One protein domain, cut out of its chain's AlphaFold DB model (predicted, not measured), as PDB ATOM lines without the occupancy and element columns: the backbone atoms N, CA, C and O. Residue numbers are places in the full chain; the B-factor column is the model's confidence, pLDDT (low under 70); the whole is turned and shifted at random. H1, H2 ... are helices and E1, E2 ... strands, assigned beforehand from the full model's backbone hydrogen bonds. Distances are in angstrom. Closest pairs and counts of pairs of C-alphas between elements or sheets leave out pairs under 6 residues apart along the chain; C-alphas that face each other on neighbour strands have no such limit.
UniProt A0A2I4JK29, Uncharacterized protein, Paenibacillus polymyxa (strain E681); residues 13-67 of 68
ATOM      1  N   VAL A  13      29.572  40.119  26.198       91.88
ATOM      2  CA  VAL A  13      29.084  40.345  27.561       91.88
ATOM      3  C   VAL A  13      28.515  39.046  28.147       91.88
ATOM      4  O   VAL A  13      27.893  38.284  27.402       91.88
ATOM      5  N   PRO A  14      28.729  38.770  29.446       90.94
ATOM      6  CA  PRO A  14      28.207  37.570  30.088       90.94
ATOM      7  C   PRO A  14      26.688  37.464  29.989       90.94
ATOM      8  O   PRO A  14      25.971  38.432  30.255       90.94
ATOM      9  N   ILE A  15      26.199  36.280  29.632       90.75
ATOM     10  CA  ILE A  15      24.773  35.989  29.502       90.75
ATOM     11  C   ILE A  15      24.411  34.770  30.348       90.75
ATOM     12  O   ILE A  15      25.057  33.723  30.279       90.75
ATOM     13  N   GLY A  16      23.335  34.922  31.119       87.19
ATOM     14  CA  GLY A  16      22.632  33.831  31.779       87.19
ATOM     15  C   GLY A  16      21.381  33.452  30.993       87.19
ATOM     16  O   GLY A  16      20.633  34.332  30.568       87.19
ATOM     17  N   ALA A  17      21.144  32.155  30.798       84.38
ATOM     18  CA  ALA A  17      19.982  31.667  30.060       84.38
ATOM     19  C   ALA A  17      19.205  30.595  30.836       84.38
ATOM     20  O   ALA A  17      19.775  29.627  31.347       84.38
ATOM     21  N   LYS A  18      17.880  30.784  30.884       77.00
ATOM     22  CA  LYS A  18      16.889  29.857  31.440       77.00
ATOM     23  C   LYS A  18      15.536  30.097  30.749       77.00
ATOM     24  O   LYS A  18      14.803  30.998  31.141       77.00
ATOM     25  N   GLU A  19      15.206  29.308  29.728       70.88
ATOM     26  CA  GLU A  19      13.938  29.430  28.982       70.88
ATOM     27  C   GLU A  19      13.417  28.059  28.508       70.88
ATOM     28  O   GLU A  19      14.184  27.105  28.332       70.88
ATOM     29  N   LEU A  20      12.101  27.953  28.297       66.50
ATOM     30  CA  LEU A  20      11.461  26.841  27.594       66.50
ATOM     31  C   LEU A  20      10.525  27.376  26.495       66.50
ATOM     32  O   LEU A  20       9.687  28.225  26.802       66.50
ATOM     33  N   PRO A  21      10.587  26.837  25.262       66.00
ATOM     34  CA  PRO A  21      11.576  25.881  24.764       66.00
ATOM     35  C   PRO A  21      12.937  26.552  24.533       66.00
ATOM     36  O   PRO A  21      13.033  27.584  23.877       66.00
ATOM     37  N   THR A  22      14.004  25.948  25.052       70.19
ATOM     38  CA  THR A  22      15.366  26.454  24.852       70.19
ATOM     39  C   THR A  22      15.930  25.936  23.527       70.19
ATOM     40  O   THR A  22      15.860  24.727  23.275       70.19
ATOM     41  N   PRO A  23      16.526  26.796  22.680       79.44
ATOM     42  CA  PRO A  23      17.323  26.319  21.556       79.44
ATOM     43  C   PRO A  23      18.496  25.457  22.059       79.44
ATOM     44  O   PRO A  23      18.908  25.589  23.218       79.44
ATOM     45  N   PRO A  24      19.064  24.570  21.217       86.50
ATOM     46  CA  PRO A  24      20.201  23.747  21.611       86.50
ATOM     47  C   PRO A  24      21.346  24.602  22.162       86.50
ATOM     48  O   PRO A  24      21.747  25.578  21.529       86.50
ATOM     49  N   HIS A  25      21.905  24.209  23.311       85.06
ATOM     50  CA  HIS A  25      23.001  24.935  23.970       85.06
ATOM     51  C   HIS A  25      24.151  25.254  23.005       85.06
ATOM     52  O   HIS A  25      24.604  26.391  22.906       85.06
ATOM     53  N   SER A  26      24.517  24.265  22.187       88.69
ATOM     54  CA  SER A  26      25.589  24.361  21.197       88.69
ATOM     55  C   SER A  26      25.354  25.403  20.102       88.69
ATOM     56  O   SER A  26      26.298  25.769  19.407       88.69
ATOM     57  N   TRP A  27      24.118  25.859  19.889       88.31
ATOM     58  CA  TRP A  27      23.820  26.950  18.959       88.31
ATOM     59  C   TRP A  27      24.027  28.302  19.632       88.31
ATOM     60  O   TRP A  27      24.603  29.204  19.033       88.31
ATOM     61  N   VAL A  28      23.606  28.416  20.891       88.75
ATOM     62  CA  VAL A  28      23.716  29.644  21.682       88.75
ATOM     63  C   VAL A  28      25.185  29.963  21.978       88.75
ATOM     64  O   VAL A  28      25.624  31.091  21.761       88.75
ATOM     65  N   GLU A  29      25.988  28.963  22.350       89.38
ATOM     66  CA  GLU A  29      27.425  29.116  22.634       89.38
ATOM     67  C   GLU A  29      28.265  29.573  21.432       89.38
ATOM     68  O   GLU A  29      29.383  30.063  21.602       89.38
ATOM     69  N   ARG A  30      27.767  29.427  20.198       89.56
ATOM     70  CA  ARG A  30      28.483  29.913  19.003       89.56
ATOM     71  C   ARG A  30      28.499  31.434  18.928       89.56
ATOM     72  O   ARG A  30      29.426  31.998  18.354       89.56
ATOM     73  N   VAL A  31      27.484  32.076  19.498       91.12
ATOM     74  CA  VAL A  31      27.210  33.502  19.298       91.12
ATOM     75  C   VAL A  31      27.293  34.286  20.605       91.12
ATOM     76  O   VAL A  31      27.714  35.439  20.597       91.12
ATOM     77  N   TYR A  32      26.960  33.665  21.733       91.25
ATOM     78  CA  TYR A  32      26.880  34.320  23.035       91.25
ATOM     79  C   TYR A  32      27.950  33.798  24.000       91.25
ATOM     80  O   TYR A  32      28.363  32.639  23.930       91.25
ATOM     81  N   ASN A  33      28.403  34.661  24.908       91.81
ATOM     82  CA  ASN A  33      29.228  34.288  26.053       91.81
ATOM     83  C   ASN A  33      28.336  33.791  27.203       91.81
ATOM     84  O   ASN A  33      27.933  34.565  28.072       91.81
ATOM     85  N   ILE A  34      27.972  32.508  27.170       90.19
ATOM     86  CA  ILE A  34      27.112  31.904  28.191       90.19
ATOM     87  C   ILE A  34      27.945  31.566  29.425       90.19
ATOM     88  O   ILE A  34      28.745  30.637  29.407       90.19
ATOM     89  N   THR A  35      27.744  32.319  30.504       89.75
ATOM     90  CA  THR A  35      28.427  32.097  31.792       89.75
ATOM     91  C   THR A  35      27.541  31.384  32.804       89.75
ATOM     92  O   THR A  35      28.027  30.885  33.814       89.75
ATOM     93  N   TYR A  36      26.239  31.308  32.531       89.12
ATOM     94  CA  TYR A  36      25.277  30.596  33.353       89.12
ATOM     95  C   TYR A  36      24.217  29.938  32.474       89.12
ATOM     96  O   TYR A  36      23.544  30.599  31.678       89.12
ATOM     97  N   TRP A  37      24.058  28.627  32.634       87.19
ATOM     98  CA  TRP A  37      23.077  27.840  31.903       87.19
ATOM     99  C   TRP A  37      22.319  26.933  32.856       87.19
ATOM    100  O   TRP A  37      22.908  26.054  33.486       87.19
ATOM    101  N   GLU A  38      21.002  27.099  32.920       81.19
ATOM    102  CA  GLU A  38      20.159  26.216  33.712       81.19
ATOM    103  C   GLU A  38      18.917  25.793  32.932       81.19
ATOM    104  O   GLU A  38      18.163  26.612  32.405       81.19
ATOM    105  N   LYS A  39      18.679  24.478  32.873       72.69
ATOM    106  CA  LYS A  39      17.432  23.950  32.316       72.69
ATOM    107  C   LYS A  39      16.300  24.292  33.277       72.69
ATOM    108  O   LYS A  39      16.334  23.911  34.445       72.69
ATOM    109  N   ALA A  40      15.289  25.007  32.792       66.44
ATOM    110  CA  ALA A  40      14.142  25.340  33.618       66.44
ATOM    111  C   ALA A  40      13.355  24.065  33.960       66.44
ATOM    112  O   ALA A  40      12.676  23.497  33.113       66.44
ATOM    113  N   ASN A  41      13.433  23.620  35.213       65.81
ATOM    114  CA  ASN A  41      12.612  22.505  35.701       65.81
ATOM    115  C   ASN A  41      11.173  22.961  36.028       65.81
ATOM    116  O   ASN A  41      10.260  22.140  36.087       65.81
ATOM    117  N   LYS A  42      10.989  24.270  36.279       66.25
ATOM    118  CA  LYS A  42       9.727  24.971  36.584       66.25
ATOM    119  C   LYS A  42       9.823  26.447  36.161       66.25
ATOM    120  O   LYS A  42      10.883  27.059  36.340       66.25
ATOM    121  N   GLY A  43       8.706  27.009  35.690       63.62
ATOM    122  CA  GLY A  43       8.625  28.357  35.115       63.62
ATOM    123  C   GLY A  43       9.051  28.352  33.647       63.62
ATOM    124  O   GLY A  43      10.192  28.002  33.353       63.62
ATOM    125  N   GLY A  44       8.128  28.676  32.743       74.88
ATOM    126  CA  GLY A  44       8.358  28.717  31.301       74.88
ATOM    127  C   GLY A  44       8.721  30.117  30.817       74.88
ATOM    128  O   GLY A  44       9.643  30.753  31.325       74.88
ATOM    129  N   HIS A  45       7.980  30.598  29.822       82.50
ATOM    130  CA  HIS A  45       8.201  31.902  29.200       82.50
ATOM    131  C   HIS A  45       8.054  33.071  30.192       82.50
ATOM    132  O   HIS A  45       8.740  34.081  30.064       82.50
ATOM    133  N   PHE A  46       7.222  32.920  31.230       87.12
ATOM    134  CA  PHE A  46       6.993  33.947  32.247       87.12
ATOM    135  C   PHE A  46       7.580  33.537  33.601       87.12
ATOM    136  O   PHE A  46       6.943  33.709  34.639       87.12
ATOM    137  N   ALA A  47       8.810  33.012  33.616       85.94
ATOM    138  CA  ALA A  47       9.462  32.478  34.817       85.94
ATOM    139  C   ALA A  47       9.407  33.413  36.046       85.94
ATOM    140  O   ALA A  47       9.202  32.936  37.163       85.94
ATOM    141  N   ALA A  48       9.532  34.730  35.844       89.25
ATOM    142  CA  ALA A  48       9.436  35.726  36.913       89.25
ATOM    143  C   ALA A  48       8.037  35.814  37.553       89.25
ATOM    144  O   ALA A  48       7.930  36.119  38.736       89.25
ATOM    145  N   MET A  49       6.973  35.535  36.795       88.88
ATOM    146  CA  MET A  49       5.588  35.527  37.284       88.88
ATOM    147  C   MET A  49       5.171  34.146  37.792       88.88
ATOM    148  O   MET A  49       4.491  34.035  38.805       88.88
ATOM    149  N   GLU A  50       5.587  33.090  37.093       87.56
ATOM    150  CA  GLU A  50       5.220  31.709  37.411       87.56
ATOM    151  C   GLU A  50       5.894  31.210  38.695       87.56
ATOM    152  O   GLU A  50       5.293  30.463  39.466       87.56
ATOM    153  N   ASN A  51       7.150  31.603  38.935       88.12
ATOM    154  CA  ASN A  51       7.856  31.269  40.168       88.12
ATOM    155  C   ASN A  51       8.858  32.374  40.554       88.12
ATOM    156  O   ASN A  51      10.064  32.227  40.329       88.12
ATOM    157  N   PRO A  52       8.373  33.473  41.163       90.75
ATOM    158  CA  PRO A  52       9.184  34.657  41.444       90.75
ATOM    159  C   PRO A  52      10.402  34.366  42.323       90.75
ATOM    160  O   PRO A  52      11.487  34.884  42.069       90.75
ATOM    161  N   LYS A  53      10.241  33.503  43.338       90.56
ATOM    162  CA  LYS A  53      11.330  33.131  44.250       90.56
ATOM    163  C   LYS A  53      12.438  32.396  43.505       90.56
ATOM    164  O   LYS A  53      13.592  32.796  43.571       90.56
ATOM    165  N   LEU A  54      12.065  31.368  42.743       88.19
ATOM    166  CA  LEU A  54      13.024  30.601  41.957       88.19
ATOM    167  C   LEU A  54      13.731  31.490  40.923       88.19
ATOM    168  O   LEU A  54      14.938  31.387  40.750       88.19
ATOM    169  N   PHE A  55      13.000  32.387  40.256       89.25
ATOM    170  CA  PHE A  55      13.591  33.363  39.339       89.25
ATOM    171  C   PHE A  55      14.631  34.262  40.029       89.25
ATOM    172  O   PHE A  55      15.730  34.430  39.499       89.25
ATOM    173  N   ALA A  56      14.317  34.793  41.215       92.31
ATOM    174  CA  ALA A  56      15.245  35.616  41.987       92.31
ATOM    175  C   ALA A  56      16.504  34.838  42.411       92.31
ATOM    176  O   ALA A  56      17.605  35.380  42.337       92.31
ATOM    177  N   ASP A  57      16.364  33.564  42.787       91.00
ATOM    178  CA  ASP A  57      17.499  32.701  43.134       91.00
ATOM    179  C   ASP A  57      18.449  32.505  41.936       91.00
ATOM    180  O   ASP A  57      19.664  32.641  42.087       91.00
ATOM    181  N   HIS A  58      17.920  32.282  40.724       89.38
ATOM    182  CA  HIS A  58      18.744  32.202  39.506       89.38
ATOM    183  C   HIS A  58      19.462  33.515  39.200       89.38
ATOM    184  O   HIS A  58      20.631  33.505  38.819       89.38
ATOM    185  N   LEU A  59      18.773  34.644  39.372       90.31
ATOM    186  CA  LEU A  59      19.360  35.961  39.158       90.31
ATOM    187  C   LEU A  59      20.520  36.198  40.132       90.31
ATOM    188  O   LEU A  59      21.605  36.597  39.712       90.31
ATOM    189  N   ASN A  60      20.325  35.866  41.409       92.50
ATOM    190  CA  ASN A  60      21.383  35.927  42.408       92.50
ATOM    191  C   ASN A  60      22.559  35.021  42.031       92.50
ATOM    192  O   ASN A  60      23.687  35.505  42.002       92.50
ATOM    193  N   HIS A  61      22.330  33.747  41.704       90.06
ATOM    194  CA  HIS A  61      23.409  32.835  41.301       90.06
ATOM    195  C   HIS A  61      24.195  33.345  40.092       90.06
ATOM    196  O   HIS A  61      25.425  33.308  40.107       90.06
ATOM    197  N   PHE A  62      23.503  33.863  39.076       91.44
ATOM    198  CA  PHE A  62      24.148  34.455  37.912       91.44
ATOM    199  C   PHE A  62      25.073  35.605  38.315       91.44
ATOM    200  O   PHE A  62      26.257  35.561  37.998       91.44
ATOM    201  N   PHE A  63      24.583  36.596  39.064       91.50
ATOM    202  CA  PHE A  63      25.414  37.736  39.455       91.50
ATOM    203  C   PHE A  63      26.569  37.343  40.385       91.50
ATOM    204  O   PHE A  63      27.676  37.834  40.191       91.50
ATOM    205  N   HIS A  64      26.365  36.402  41.311       89.19
ATOM    206  CA  HIS A  64      27.452  35.883  42.150       89.19
ATOM    207  C   HIS A  64      28.521  35.145  41.330       89.19
ATOM    208  O   HIS A  64      29.695  35.237  41.661       89.19
ATOM    209  N   SER A  65      28.145  34.455  40.246       84.31
ATOM    210  CA  SER A  65      29.113  33.807  39.344       84.31
ATOM    211  C   SER A  65      29.974  34.800  38.550       84.31
ATOM    212  O   SER A  65      31.020  34.420  38.030       84.31
ATOM    213  N   LEU A  66      29.538  36.062  38.449       85.38
ATOM    214  CA  LEU A  66      30.244  37.136  37.744       85.38
ATOM    215  C   LEU A  66      31.088  38.016  38.667       85.38
ATOM    216  O   LEU A  66      31.988  38.707  38.191       85.38
ATOM    217  N   SER A  67      30.779  38.034  39.963       68.00
ATOM    218  CA  SER A  67      31.540  38.770  40.967       68.00
ATOM    219  C   SER A  67      32.853  38.041  41.257       68.00
ATOM    220  O   SER A  67      32.873  37.047  41.979       68.00
TER     221      SER A  67
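Overview. This is residues 13 to 67 of the 68 residues of an uncharacterized protein of Paenibacillus polymyxa (strain E681) (UniProt A0A2I4JK29). Two short parallel strands, E1 and E2, sit side by side between one long helix and one small one: residues 58 to 66 of H3 pass over one face of the pair, and the four-residue H1 lies on the other side. From the strands the chain swings out through residues 38 to 46 to the short H2, makes a corner there, and comes back along H3. The printed part has 55 residues with three named helices and two named strands, in the order E1, H1, E2, H2, H3, in a mixed class of helices and strands. The whole is compact, with a radius of gyration of the C-alphas of 11.3 A, and flat, spanning 30 by 28 by 14 A.

Arrangement. Start at E1, residues 13 to 17, and set it beside E2, residues 32 to 37. They are parallel neighbours, with 44 degrees between their directions; C-alphas 16 and 36 face each other at 4.5 A. Look for N 15 and O 33, 2.9 A apart, and N 35 and O 15, 3.0 A apart, both within hydrogen-bond range. With H1, residues 25 to 28, between them they form a strand-helix-strand unit, two parallel strands joined through a helix, and its crossover is right-handed. The closest C-alphas of H1 and E2 are those of Val 28 and Ile 34, 7.7 A apart. Go on to H2, residues 47 to 50, which is apart from E1 and from H1. H2 and H3, residues 52 to 66, touch only at the corner by their link, and only just, with 3 pairs of C-alphas within 8 A; H3 does so with residues 55 to 56 alone, and the closest C-alphas are those of Ala 48 and Phe 55, 5.4 A apart. Farther along H3, the C-alpha of Phe 62 comes to 6.1 A from that of Tyr 36 in E2 and to 6.3 A from that of Gly 16 in E1. H3 and H1 are apart. Every O i to N i+4 pair in H3 is within hydrogen-bond range; H1 and H2 are too short for such a pair, and the one O i to N i+3 pair is within range in H1 but not in H2.

Along the chain. Find C-alpha 13 at (29.084, 40.345, 27.561); from there E1 runs 12.8 A to C-alpha 17. E2 covers 11.6 A from Tyr 32 to Trp 37. H3 begins at C-alpha 52, (9.184, 34.657, 41.444), and runs 21.5 A to C-alpha 66 at (30.244, 37.136, 37.744).

Size, cuts and confidence. The two C-alphas farthest apart are those of Arg 30 and Lys 53, 30.7 A. The printed part has no cut, and no link is long. Mean pLDDT of the printed part is 84.3; look for values under 70 at residues 20 to 21, 40 to 43 and 67 of this model.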